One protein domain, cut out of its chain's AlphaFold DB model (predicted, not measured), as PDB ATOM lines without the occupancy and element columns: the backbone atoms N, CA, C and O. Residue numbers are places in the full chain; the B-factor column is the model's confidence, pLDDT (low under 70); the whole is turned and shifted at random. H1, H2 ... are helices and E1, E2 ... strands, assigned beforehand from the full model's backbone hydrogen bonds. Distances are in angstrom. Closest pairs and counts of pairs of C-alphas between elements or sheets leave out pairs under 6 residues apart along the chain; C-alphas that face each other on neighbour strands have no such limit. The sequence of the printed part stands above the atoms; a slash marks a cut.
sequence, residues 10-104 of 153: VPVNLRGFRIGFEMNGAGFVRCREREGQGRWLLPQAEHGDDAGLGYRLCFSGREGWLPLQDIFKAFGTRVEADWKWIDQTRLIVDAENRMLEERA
ATOM      1  N   VAL A  10     -52.821 -13.975  42.498       62.12
ATOM      2  CA  VAL A  10     -53.521 -13.054  43.397       62.12
ATOM      3  C   VAL A  10     -54.157 -11.911  42.608       62.12
ATOM      4  O   VAL A  10     -53.452 -11.122  41.972       62.12
ATOM      5  N   PRO A  11     -55.499 -11.793  42.621       62.25
ATOM      6  CA  PRO A  11     -56.159 -10.623  42.072       62.25
ATOM      7  C   PRO A  11     -55.894  -9.431  42.994       62.25
ATOM      8  O   PRO A  11     -56.380  -9.381  44.123       62.25
ATOM      9  N   VAL A  12     -55.134  -8.452  42.506       62.59
ATOM     10  CA  VAL A  12     -54.932  -7.185  43.213       62.59
ATOM     11  C   VAL A  12     -55.903  -6.163  42.634       62.59
ATOM     12  O   VAL A  12     -55.802  -5.766  41.473       62.59
ATOM     13  N   ASN A  13     -56.884  -5.760  43.442       56.72
ATOM     14  CA  ASN A  13     -57.895  -4.790  43.037       56.72
ATOM     15  C   ASN A  13     -57.310  -3.376  43.045       56.72
ATOM     16  O   ASN A  13     -57.334  -2.686  44.060       56.72
ATOM     17  N   LEU A  14     -56.849  -2.921  41.885       58.94
ATOM     18  CA  LEU A  14     -56.596  -1.508  41.644       58.94
ATOM     19  C   LEU A  14     -57.869  -0.845  41.121       58.94
ATOM     20  O   LEU A  14     -58.546  -1.356  40.226       58.94
ATOM     21  N   ARG A  15     -58.217   0.312  41.689       54.59
ATOM     22  CA  ARG A  15     -59.439   1.042  41.333       54.59
ATOM     23  C   ARG A  15     -59.408   1.385  39.837       54.59
ATOM     24  O   ARG A  15     -58.609   2.203  39.401       54.59
ATOM     25  N   GLY A  16     -60.278   0.749  39.052       52.81
ATOM     26  CA  GLY A  16     -60.366   0.964  37.603       52.81
ATOM     27  C   GLY A  16     -59.524   0.026  36.729       52.81
ATOM     28  O   GLY A  16     -59.562   0.189  35.511       52.81
ATOM     29  N   PHE A  17     -58.840  -0.968  37.306       59.16
ATOM     30  CA  PHE A  17     -58.065  -1.976  36.576       59.16
ATOM     31  C   PHE A  17     -58.614  -3.382  36.872       59.16
ATOM     32  O   PHE A  17     -58.914  -3.716  38.015       59.16
ATOM     33  N   ARG A  18     -58.754  -4.222  35.840       60.84
ATOM     34  CA  ARG A  18     -59.108  -5.650  35.969       60.84
ATOM     35  C   ARG A  18     -57.964  -6.493  35.415       60.84
ATOM     36  O   ARG A  18     -58.045  -6.975  34.291       60.84
ATOM     37  N   ILE A  19     -56.885  -6.604  36.185       67.75
ATOM     38  CA  ILE A  19     -55.657  -7.300  35.784       67.75
ATOM     39  C   ILE A  19     -55.272  -8.280  36.896       67.75
ATOM     40  O   ILE A  19     -55.364  -7.947  38.077       67.75
ATOM     41  N   GLY A  20     -54.893  -9.500  36.516       73.12
ATOM     42  CA  GLY A  20     -54.328 -10.490  37.431       73.12
ATOM     43  C   GLY A  20     -52.807 -10.386  37.467       73.12
ATOM     44  O   GLY A  20     -52.187 -10.106  36.439       73.12
ATOM     45  N   PHE A  21     -52.221 -10.636  38.634       77.88
ATOM     46  CA  PHE A  21     -50.777 -10.596  38.834       77.88
ATOM     47  C   PHE A  21     -50.245 -11.975  39.219       77.88
ATOM     48  O   PHE A  21     -50.935 -12.767  39.866       77.88
ATOM     49  N   GLU A  22     -48.997 -12.219  38.839       80.06
ATOM     50  CA  GLU A  22     -48.196 -13.374  39.239       80.06
ATOM     51  C   GLU A  22     -46.934 -12.890  39.933       80.06
ATOM     52  O   GLU A  22     -46.384 -11.849  39.558       80.06
ATOM     53  N   MET A  23     -46.449 -13.674  40.893       79.62
ATOM     54  CA  MET A  23     -45.199 -13.406  41.586       79.62
ATOM     55  C   MET A  23     -44.330 -14.664  41.629       79.62
ATOM     56  O   MET A  23     -44.826 -15.751  41.921       79.62
ATOM     57  N   ASN A  24     -43.034 -14.531  41.345       78.12
ATOM     58  CA  ASN A  24     -42.093 -15.645  41.482       78.12
ATOM     59  C   ASN A  24     -41.579 -15.795  42.930       78.12
ATOM     60  O   ASN A  24     -41.804 -14.941  43.786       78.12
ATOM     61  N   GLY A  25     -40.820 -16.863  43.202       71.31
ATOM     62  CA  GLY A  25     -40.231 -17.117  44.527       71.31
ATOM     63  C   GLY A  25     -39.204 -16.077  45.003       71.31
ATOM     64  O   GLY A  25     -38.827 -16.098  46.170       71.31
ATOM     65  N   ALA A  26     -38.762 -15.170  44.126       72.38
ATOM     66  CA  ALA A  26     -37.875 -14.052  44.453       72.38
ATOM     67  C   ALA A  26     -38.634 -12.734  44.718       72.38
ATOM     68  O   ALA A  26     -38.009 -11.730  45.056       72.38
ATOM     69  N   GLY A  27     -39.966 -12.720  44.582       73.50
ATOM     70  CA  GLY A  27     -40.796 -11.530  44.792       73.50
ATOM     71  C   GLY A  27     -40.962 -10.634  43.560       73.50
ATOM     72  O   GLY A  27     -41.452  -9.515  43.686       73.50
ATOM     73  N   PHE A  28     -40.564 -11.084  42.365       81.00
ATOM     74  CA  PHE A  28     -40.778 -10.320  41.132       81.00
ATOM     75  C   PHE A  28     -42.204 -10.512  40.651       81.00
ATOM     76  O   PHE A  28     -42.696 -11.637  40.617       81.00
ATOM     77  N   VAL A  29     -42.844  -9.414  40.259       80.50
ATOM     78  CA  VAL A  29     -44.255  -9.382  39.877       80.50
ATOM     79  C   VAL A  29     -44.384  -9.162  38.377       80.50
ATOM     80  O   VAL A  29     -43.658  -8.344  37.822       80.50
ATOM     81  N   ARG A  30     -45.331  -9.827  37.715       81.62
ATOM     82  CA  ARG A  30     -45.750  -9.510  36.340       81.62
ATOM     83  C   ARG A  30     -47.266  -9.462  36.199       81.62
ATOM     84  O   ARG A  30     -47.990 -10.066  36.990       81.62
ATOM     85  N   CYS A  31     -47.741  -8.767  35.169       77.12
ATOM     86  CA  CYS A  31     -49.128  -8.888  34.730       77.12
ATOM     87  C   CYS A  31     -49.311 -10.216  33.994       77.12
ATOM     88  O   CYS A  31     -48.486 -10.579  33.153       77.12
ATOM     89  N   ARG A  32     -50.414 -10.914  34.267       70.56
ATOM     90  CA  ARG A  32     -50.800 -12.077  33.473       70.56
ATOM     91  C   ARG A  32     -51.209 -11.632  32.077       70.56
ATOM     92  O   ARG A  32     -52.179 -10.886  31.928       70.56
ATOM     93  N   GLU A  33     -50.543 -12.163  31.065       66.06
ATOM     94  CA  GLU A  33     -50.998 -12.062  29.682       66.06
ATOM     95  C   GLU A  33     -51.767 -13.326  29.288       66.06
ATOM     96  O   GLU A  33     -51.569 -14.412  29.838       66.06
ATOM     97  N   ARG A  34     -52.734 -13.175  28.378       56.66
ATOM     98  CA  ARG A  34     -53.583 -14.290  27.929       56.66
ATOM     99  C   ARG A  34     -52.802 -15.277  27.053       56.66
ATOM    100  O   ARG A  34     -53.167 -16.446  26.999       56.66
ATOM    101  N   GLU A  35     -51.734 -14.802  26.413       55.81
ATOM    102  CA  GLU A  35     -50.821 -15.568  25.570       55.81
ATOM    103  C   GLU A  35     -49.379 -15.143  25.877       55.81
ATOM    104  O   GLU A  35     -49.078 -13.955  25.896       55.81
ATOM    105  N   GLY A  36     -48.487 -16.110  26.109       58.81
ATOM    106  CA  GLY A  36     -47.068 -15.846  26.374       58.81
ATOM    107  C   GLY A  36     -46.723 -15.523  27.833       58.81
ATOM    108  O   GLY A  36     -47.578 -15.473  28.715       58.81
ATOM    109  N   GLN A  37     -45.422 -15.366  28.095       66.50
ATOM    110  CA  GLN A  37     -44.923 -14.871  29.377       66.50
ATOM    111  C   GLN A  37     -44.826 -13.347  29.313       66.50
ATOM    112  O   GLN A  37     -43.977 -12.814  28.598       66.50
ATOM    113  N   GLY A  38     -45.672 -12.668  30.089       69.81
ATOM    114  CA  GLY A  38     -45.582 -11.225  30.280       69.81
ATOM    115  C   GLY A  38     -44.257 -10.820  30.936       69.81
ATOM    116  O   GLY A  38     -43.613 -11.608  31.639       69.81
ATOM    117  N   ARG A  39     -43.849  -9.572  30.706       80.62
ATOM    118  CA  ARG A  39     -42.633  -8.992  31.296       80.62
ATOM    119  C   ARG A  39     -42.774  -8.820  32.803       80.62
ATOM    120  O   ARG A  39     -43.851  -8.486  33.300       80.62
ATOM    121  N   TRP A  40     -41.665  -8.959  33.517       84.56
ATOM    122  CA  TRP A  40     -41.590  -8.569  34.920       84.56
ATOM    123  C   TRP A  40     -41.742  -7.051  35.044       84.56
ATOM    124  O   TRP A  40     -41.132  -6.284  34.296       84.56
ATOM    125  N   LEU A  41     -42.568  -6.613  35.988       84.69
ATOM    126  CA  LEU A  41     -42.760  -5.209  36.310       84.69
ATOM    127  C   LEU A  41     -41.491  -4.660  36.952       84.69
ATOM    128  O   LEU A  41     -40.952  -5.240  37.895       84.69
ATOM    129  N   LEU A  42     -41.047  -3.506  36.464       84.75
ATOM    130  CA  LEU A  42     -39.910  -2.804  37.037       84.75
ATOM    131  C   LEU A  42     -40.378  -2.012  38.268       84.75
ATOM    132  O   LEU A  42     -41.202  -1.104  38.107       84.75
ATOM    133  N   PRO A  43     -39.892  -2.320  39.484       84.56
ATOM    134  CA  PRO A  43     -40.239  -1.527  40.651       84.56
ATOM    135  C   PRO A  43     -39.601  -0.141  40.533       84.56
ATOM    136  O   PRO A  43     -38.470   0.020  40.067       84.56
ATOM    137  N   GLN A  44     -40.347   0.868  40.953       82.62
ATOM    138  CA  GLN A  44     -39.951   2.266  40.960       82.62
ATOM    139  C   GLN A  44     -40.009   2.818  42.378       82.62
ATOM    140  O   GLN A  44     -40.722   2.312  43.247       82.62
ATOM    141  N   ALA A  45     -39.242   3.875  42.588       81.81
ATOM    142  CA  ALA A  45     -39.340   4.692  43.771       81.81
ATOM    143  C   ALA A  45     -39.891   6.056  43.386       81.81
ATOM    144  O   ALA A  45     -39.358   6.700  42.480       81.81
ATOM    145  N   GLU A  46     -40.917   6.505  44.097       76.19
ATOM    146  CA  GLU A  46     -41.303   7.908  44.066       76.19
ATOM    147  C   GLU A  46     -40.534   8.692  45.131       76.19
ATOM    148  O   GLU A  46     -40.206   8.190  46.209       76.19
ATOM    149  N   HIS A  47     -40.184   9.928  44.789       57.78
ATOM    150  CA  HIS A  47     -39.547  10.880  45.691       57.78
ATOM    151  C   HIS A  47     -40.527  12.037  45.900       57.78
ATOM    152  O   HIS A  47     -40.941  12.668  44.928       57.78
ATOM    153  N   GLY A  48     -40.926  12.285  47.149       58.72
ATOM    154  CA  GLY A  48     -41.933  13.283  47.523       58.72
ATOM    155  C   GLY A  48     -42.534  13.010  48.906       58.72
ATOM    156  O   GLY A  48     -42.054  12.132  49.619       58.72
ATOM    157  N   ASP A  49     -43.588  13.741  49.273       51.25
ATOM    158  CA  ASP A  49     -44.275  13.585  50.570       51.25
ATOM    159  C   ASP A  49     -44.973  12.216  50.720       51.25
ATOM    160  O   ASP A  49     -45.106  11.711  51.832       51.25
ATOM    161  N   ASP A  50     -45.311  11.574  49.595       58.59
ATOM    162  CA  ASP A  50     -45.807  10.192  49.500       58.59
ATOM    163  C   ASP A  50     -44.707   9.211  49.029       58.59
ATOM    164  O   ASP A  50     -44.977   8.239  48.320       58.59
ATOM    165  N   ALA A  51     -43.437   9.475  49.371       65.56
ATOM    166  CA  ALA A  51     -42.310   8.631  48.970       65.56
ATOM    167  C   ALA A  51     -42.549   7.160  49.341       65.56
ATOM    168  O   ALA A  51     -42.689   6.792  50.509       65.56
ATOM    169  N   GLY A  52     -42.547   6.307  48.323       81.00
ATOM    170  CA  GLY A  52     -42.820   4.889  48.473       81.00
ATOM    171  C   GLY A  52     -42.222   4.074  47.338       81.00
ATOM    172  O   GLY A  52     -41.901   4.583  46.262       81.00
ATOM    173  N   LEU A  53     -42.072   2.779  47.600       86.50
ATOM    174  CA  LEU A  53     -41.679   1.792  46.603       86.50
ATOM    175  C   LEU A  53     -42.946   1.183  46.006       86.50
ATOM    176  O   LEU A  53     -43.880   0.836  46.735       86.50
ATOM    177  N   GLY A  54     -42.981   1.029  44.690       85.69
ATOM    178  CA  GLY A  54     -44.165   0.515  44.013       85.69
ATOM    179  C   GLY A  54     -43.972   0.308  42.524       85.69
ATOM    180  O   GLY A  54     -42.867   0.383  41.995       85.69
ATOM    181  N   TYR A  55     -45.071   0.018  41.846       81.56
ATOM    182  CA  TYR A  55     -45.119  -0.183  40.409       81.56
ATOM    183  C   TYR A  55     -45.986   0.896  39.776       81.56
ATOM    184  O   TYR A  55     -47.138   1.089  40.168       81.56
ATOM    185  N   ARG A  56     -45.451   1.561  38.751       79.31
ATOM    186  CA  ARG A  56     -46.246   2.426  37.883       79.31
ATOM    187  C   ARG A  56     -46.824   1.581  36.757       79.31
ATOM    188  O   ARG A  56     -46.087   0.986  35.973       79.31
ATOM    189  N   LEU A  57     -48.145   1.503  36.706       74.88
ATOM    190  CA  LEU A  57     -48.882   0.692  35.747       74.88
ATOM    191  C   LEU A  57     -49.584   1.605  34.753       74.88
ATOM    192  O   LEU A  57     -50.214   2.579  35.153       74.88
ATOM    193  N   CYS A  58     -49.513   1.262  33.470       69.38
ATOM    194  CA  CYS A  58     -50.308   1.903  32.431       69.38
ATOM    195  C   CYS A  58     -51.172   0.844  31.744       69.38
ATOM    196  O   CYS A  58     -50.654  -0.136  31.210       69.38
ATOM    197  N   PHE A  59     -52.492   1.023  31.771       65.69
ATOM    198  CA  PHE A  59     -53.437   0.126  31.108       65.69
ATOM    199  C   PHE A  59     -54.529   0.937  30.422       65.69
ATOM    200  O   PHE A  59     -55.170   1.783  31.044       65.69
ATOM    201  N   SER A  60     -54.740   0.690  29.127       64.62
ATOM    202  CA  SER A  60     -55.728   1.415  28.311       64.62
ATOM    203  C   SER A  60     -55.616   2.948  28.423       64.62
ATOM    204  O   SER A  60     -56.627   3.644  28.495       64.62
ATOM    205  N   GLY A  61     -54.387   3.476  28.476       64.06
ATOM    206  CA  GLY A  61     -54.112   4.917  28.568       64.06
ATOM    207  C   GLY A  61     -54.339   5.534  29.951       64.06
ATOM    208  O   GLY A  61     -54.294   6.753  30.085       64.06
ATOM    209  N   ARG A  62     -54.596   4.718  30.978       59.97
ATOM    210  CA  ARG A  62     -54.693   5.160  32.372       59.97
ATOM    211  C   ARG A  62     -53.456   4.741  33.135       59.97
ATOM    212  O   ARG A  62     -53.094   3.565  33.111       59.97
ATOM    213  N   GLU A  63     -52.873   5.691  33.848       70.44
ATOM    214  CA  GLU A  63     -51.781   5.437  34.776       70.44
ATOM    215  C   GLU A  63     -52.317   5.185  36.187       70.44
ATOM    216  O   GLU A  63     -53.324   5.761  36.607       70.44
ATOM    217  N   GLY A  64     -51.649   4.296  36.914       71.56
ATOM    218  CA  GLY A  64     -51.935   3.992  38.306       71.56
ATOM    219  C   GLY A  64     -50.659   3.633  39.055       71.56
ATOM    220  O   GLY A  64     -49.732   3.056  38.485       71.56
ATOM    221  N   TRP A  65     -50.625   3.974  40.337       79.88
ATOM    222  CA  TRP A  65     -49.562   3.574  41.248       79.88
ATOM    223  C   TRP A  65     -50.021   2.387  42.091       79.88
ATOM    224  O   TRP A  65     -51.111   2.414  42.667       79.88
ATOM    225  N   LEU A  66     -49.197   1.345  42.145       79.06
ATOM    226  CA  LEU A  66     -49.412   0.172  42.982       79.06
ATOM    227  C   LEU A  66     -48.300   0.088  44.032       79.06
ATOM    228  O   LEU A  66     -47.174  -0.270  43.679       79.06
ATOM    229  N   PRO A  67     -48.592   0.375  45.312       85.12
ATOM    230  CA  PRO A  67     -47.615   0.232  46.382       85.12
ATOM    231  C   PRO A  67     -47.104  -1.205  46.493       85.12
ATOM    232  O   PRO A  67     -47.872  -2.169  46.447       85.12
ATOM    233  N   LEU A  68     -45.795  -1.357  46.686       85.25
ATOM    234  CA  LEU A  68     -45.154  -2.670  46.735       85.25
ATOM    235  C   LEU A  68     -45.629  -3.504  47.940       85.25
ATOM    236  O   LEU A  68     -45.779  -4.721  47.857       85.25
ATOM    237  N   GLN A  69     -45.928  -2.835  49.056       83.00
ATOM    238  CA  GLN A  69     -46.450  -3.482  50.261       83.00
ATOM    239  C   GLN A  69     -47.833  -4.098  50.038       83.00
ATOM    240  O   GLN A  69     -48.099  -5.190  50.540       83.00
ATOM    241  N   ASP A  70     -48.699  -3.438  49.267       82.38
ATOM    242  CA  ASP A  70     -50.056  -3.927  49.012       82.38
ATOM    243  C   ASP A  70     -50.027  -5.230  48.219       82.38
ATOM    244  O   ASP A  70     -50.739  -6.181  48.549       82.38
ATOM    245  N   ILE A  71     -49.156  -5.307  47.213       80.12
ATOM    246  CA  ILE A  71     -49.007  -6.521  46.420       80.12
ATOM    247  C   ILE A  71     -48.327  -7.639  47.213       80.12
ATOM    248  O   ILE A  71     -48.831  -8.759  47.225       80.12
ATOM    249  N   PHE A  72     -47.265  -7.353  47.966       82.31
ATOM    250  CA  PHE A  72     -46.609  -8.368  48.798       82.31
ATOM    251  C   PHE A  72     -47.539  -8.919  49.874       82.31
ATOM    252  O   PHE A  72     -47.584 -10.131  50.086       82.31
ATOM    253  N   LYS A  73     -48.347  -8.056  50.497       82.44
ATOM    254  CA  LYS A  73     -49.395  -8.468  51.431       82.44
ATOM    255  C   LYS A  73     -50.423  -9.368  50.754       82.44
ATOM    256  O   LYS A  73     -50.817 -10.372  51.342       82.44
ATOM    257  N   ALA A  74     -50.834  -9.037  49.532       79.31
ATOM    258  CA  ALA A  74     -51.768  -9.852  48.763       79.31
ATOM    259  C   ALA A  74     -51.192 -11.256  48.475       79.31
ATOM    260  O   ALA A  74     -51.909 -12.246  48.593       79.31
ATOM    261  N   PHE A  75     -49.886 -11.354  48.202       76.94
ATOM    262  CA  PHE A  75     -49.159 -12.619  48.037       76.94
ATOM    263  C   PHE A  75     -48.720 -13.284  49.356       76.94
ATOM    264  O   PHE A  75     -48.026 -14.298  49.325       76.94
ATOM    265  N   GLY A  76     -49.077 -12.739  50.526       78.06
ATOM    266  CA  GLY A  76     -48.665 -13.283  51.829       78.06
ATOM    267  C   GLY A  76     -47.147 -13.261  52.067       78.06
ATOM    268  O   GLY A  76     -46.625 -14.028  52.877       78.06
ATOM    269  N   THR A  77     -46.430 -12.402  51.348       75.69
ATOM    270  CA  THR A  77     -44.969 -12.331  51.342       75.69
ATOM    271  C   THR A  77     -44.470 -11.510  52.525       75.69
ATOM    272  O   THR A  77     -45.011 -10.453  52.834       75.69
ATOM    273  N   ARG A  78     -43.417 -11.997  53.194       65.81
ATOM    274  CA  ARG A  78     -42.771 -11.319  54.337       65.81
ATOM    275  C   ARG A  78     -41.500 -10.555  53.957       65.81
ATOM    276  O   ARG A  78     -40.740 -10.168  54.835       65.81
ATOM    277  N   VAL A  79     -41.233 -10.407  52.662       68.00
ATOM    278  CA  VAL A  79     -40.064  -9.674  52.172       68.00
ATOM    279  C   VAL A  79     -40.244  -8.205  52.535       68.00
ATOM    280  O   VAL A  79     -41.177  -7.556  52.067       68.00
ATOM    281  N   GLU A  80     -39.353  -7.687  53.374       71.25
ATOM    282  CA  GLU A  80     -39.217  -6.249  53.574       71.25
ATOM    283  C   GLU A  80     -38.469  -5.679  52.372       71.25
ATOM    284  O   GLU A  80     -37.271  -5.901  52.199       71.25
ATOM    285  N   ALA A  81     -39.199  -4.993  51.498       73.81
ATOM    286  CA  ALA A  81     -38.590  -4.270  50.401       73.81
ATOM    287  C   ALA A  81     -38.115  -2.905  50.887       73.81
ATOM    288  O   ALA A  81     -38.916  -2.053  51.277       73.81
ATOM    289  N   ASP A  82     -36.804  -2.713  50.844       81.81
ATOM    290  CA  ASP A  82     -36.141  -1.457  51.140       81.81
ATOM    291  C   ASP A  82     -35.499  -0.857  49.875       81.81
ATOM    292  O   ASP A  82     -35.594  -1.374  48.757       81.81
ATOM    293  N   TRP A  83     -34.822   0.273  50.058       81.12
ATOM    294  CA  TRP A  83     -34.109   0.979  48.994       81.12
ATOM    295  C   TRP A  83     -32.965   0.167  48.375       81.12
ATOM    296  O   TRP A  83     -32.598   0.377  47.225       81.12
ATOM    297  N   LYS A  84     -32.398  -0.792  49.106       82.31
ATOM    298  CA  LYS A  84     -31.341  -1.652  48.576       82.31
ATOM    299  C   LYS A  84     -31.930  -2.777  47.730       82.31
ATOM    300  O   LYS A  84     -31.389  -3.115  46.677       82.31
ATOM    301  N   TRP A  85     -33.052  -3.330  48.179       84.38
ATOM    302  CA  TRP A  85     -33.818  -4.331  47.462       84.38
ATOM    303  C   TRP A  85     -34.286  -3.793  46.112       84.38
ATOM    304  O   TRP A  85     -34.162  -4.506  45.117       84.38
ATOM    305  N   ILE A  86     -34.765  -2.543  46.041       85.44
ATOM    306  CA  ILE A  86     -35.254  -1.989  44.772       85.44
ATOM    307  C   ILE A  86     -34.137  -1.857  43.735       85.44
ATOM    308  O   ILE A  86     -34.331  -2.271  42.595       85.44
ATOM    309  N   ASP A  87     -32.957  -1.367  44.114       84.00
ATOM    310  CA  ASP A  87     -31.840  -1.203  43.178       84.00
ATOM    311  C   ASP A  87     -31.363  -2.551  42.626       84.00
ATOM    312  O   ASP A  87     -31.183  -2.716  41.417       84.00
ATOM    313  N   GLN A  88     -31.225  -3.550  43.502       85.44
ATOM    314  CA  GLN A  88     -30.855  -4.907  43.102       85.44
ATOM    315  C   GLN A  88     -31.927  -5.553  42.224       85.44
ATOM    316  O   GLN A  88     -31.621  -6.141  41.186       85.44
ATOM    317  N   THR A  89     -33.192  -5.412  42.612       84.06
ATOM    318  CA  THR A  89     -34.318  -5.986  41.880       84.06
ATOM    319  C   THR A  89     -34.450  -5.366  40.500       84.06
ATOM    320  O   THR A  89     -34.657  -6.095  39.538       84.06
ATOM    321  N   ARG A  90     -34.264  -4.047  40.361       84.81
ATOM    322  CA  ARG A  90     -34.302  -3.368  39.058       84.81
ATOM    323  C   ARG A  90     -33.259  -3.925  38.101       84.81
ATOM    324  O   ARG A  90     -33.599  -4.233  36.965       84.81
ATOM    325  N   LEU A  91     -32.026  -4.116  38.570       85.88
ATOM    326  CA  LEU A  91     -30.952  -4.686  37.753       85.88
ATOM    327  C   LEU A  91     -31.295  -6.095  37.252       85.88
ATOM    328  O   LEU A  91     -31.093  -6.396  36.076       85.88
ATOM    329  N   ILE A  92     -31.823  -6.948  38.132       85.94
ATOM    330  CA  ILE A  92     -32.171  -8.331  37.786       85.94
ATOM    331  C   ILE A  92     -33.380  -8.363  36.844       85.94
ATOM    332  O   ILE A  92     -33.338  -9.030  35.814       85.94
ATOM    333  N   VAL A  93     -34.436  -7.615  37.165       83.25
ATOM    334  CA  VAL A  93     -35.658  -7.530  36.356       83.25
ATOM    335  C   VAL A  93     -35.359  -6.991  34.957       83.25
ATOM    336  O   VAL A  93     -35.860  -7.546  33.980       83.25
ATOM    337  N   ASP A  94     -34.515  -5.965  34.830       84.38
ATOM    338  CA  ASP A  94     -34.099  -5.447  33.524       84.38
ATOM    339  C   ASP A  94     -33.334  -6.498  32.711       84.38
ATOM    340  O   ASP A  94     -33.565  -6.632  31.507       84.38
ATOM    341  N   ALA A  95     -32.441  -7.266  33.344       81.75
ATOM    342  CA  ALA A  95     -31.708  -8.334  32.670       81.75
ATOM    343  C   ALA A  95     -32.641  -9.463  32.195       81.75
ATOM    344  O   ALA A  95     -32.578  -9.863  31.032       81.75
ATOM    345  N   GLU A  96     -33.553  -9.920  33.056       81.12
ATOM    346  CA  GLU A  96     -34.558 -10.940  32.729       81.12
ATOM    347  C   GLU A  96     -35.481 -10.479  31.595       81.12
ATOM    348  O   GLU A  96     -35.717 -11.212  30.635       81.12
ATOM    349  N   ASN A  97     -35.954  -9.233  31.647       81.38
ATOM    350  CA  ASN A  97     -36.789  -8.664  30.593       81.38
ATOM    351  C   ASN A  97     -36.043  -8.567  29.255       81.38
ATOM    352  O   ASN A  97     -36.627  -8.885  28.222       81.38
ATOM    353  N   ARG A  98     -34.753  -8.199  29.252       81.12
ATOM    354  CA  ARG A  98     -33.929  -8.223  28.030       81.12
ATOM    355  C   ARG A  98     -33.787  -9.633  27.468       81.12
ATOM    356  O   ARG A  98     -33.915  -9.810  26.261       81.12
ATOM    357  N   MET A  99     -33.577 -10.634  28.320       80.31
ATOM    358  CA  MET A  99     -33.512 -12.029  27.879       80.31
ATOM    359  C   MET A  99     -34.848 -12.522  27.314       80.31
ATOM    360  O   MET A  99     -34.861 -13.259  26.329       80.31
ATOM    361  N   LEU A 100     -35.979 -12.123  27.906       76.62
ATOM    362  CA  LEU A 100     -37.310 -12.425  27.372       76.62
ATOM    363  C   LEU A 100     -37.529 -11.768  26.006       76.62
ATOM    364  O   LEU A 100     -38.013 -12.428  25.087       76.62
ATOM    365  N   GLU A 101     -37.131 -10.504  25.846       77.56
ATOM    366  CA  GLU A 101     -37.172  -9.811  24.557       77.56
ATOM    367  C   GLU A 101     -36.301 -10.500  23.508       77.56
ATOM    368  O   GLU A 101     -36.739 -10.692  22.379       77.56
ATOM    369  N   GLU A 102     -35.081 -10.889  23.868       77.56
ATOM    370  CA  GLU A 102     -34.165 -11.580  22.963       77.56
ATOM    371  C   GLU A 102     -34.715 -12.950  22.555       77.56
ATOM    372  O   GLU A 102     -34.725 -13.285  21.373       77.56
ATOM    373  N   ARG A 103     -35.273 -13.718  23.497       75.25
ATOM    374  CA  ARG A 103     -35.947 -14.991  23.198       75.25
ATOM    375  C   ARG A 103     -37.155 -14.805  22.288       75.25
ATOM    376  O   ARG A 103     -37.323 -15.598  21.366       75.25
ATOM    377  N   ALA A 104     -37.977 -13.782  22.522       71.00
ATOM    378  CA  ALA A 104     -39.097 -13.459  21.642       71.00
ATOM    379  C   ALA A 104     -38.597 -13.107  20.231       71.00
ATOM    380  O   ALA A 104     -39.039 -13.707  19.256       71.00
TER     381      ALA A 104
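Overview. This is residues 10 to 104 of the 153 residues of the protein "Phage tail tape measure protein" of Desulfovibrio ferrophilus (UniProt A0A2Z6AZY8). Two separate two-stranded antiparallel hairpins, E1 with E2 and E3 with E4, sit to one side of a long helix, H2, and residues 39 to 44 run between. Short H1 follows E4. The 95 printed residues hold four named strands, then two named helices: mixed class, compact, radius of gyration of the C-alphas 13.2 A, spans 39 by 31 by 26 A.

Along the chain. Find C-alpha 20 at (-54.328, -10.490, 37.431), where E1, residues 20 to 23, begins; E2 is 29 to 31. Then come E3, 53 to 59, 19.5 A; E4, 62 to 67, 16.5 A; H1, 68 to 74, 10.0 A; and H2, 83 to 104, 31.3 A, ending at C-alpha 104 (-39.097, -13.459, 21.642).

Arrangement. In hairpin E3 and E4, N 57 and O 64 are 2.8 A apart; in hairpin E1 and E2, N 22 and O 30 are 3.0 A apart. E2 and E3 are apart. The closest C-alphas of E3 and H2, Leu 53 and Ile 86, are 7.7 A apart. Every O i to N i+4 pair is within hydrogen-bond range in H1, 17 of 18 in H2.

Size, cuts and confidence. The farthest C-alphas, Asp 49 and Arg 103, are 40.4 A apart. The printed part has no cut; the E2 to E3 link is long. Look for pLDDT under 70 in 28 residues, among them 10 to 19.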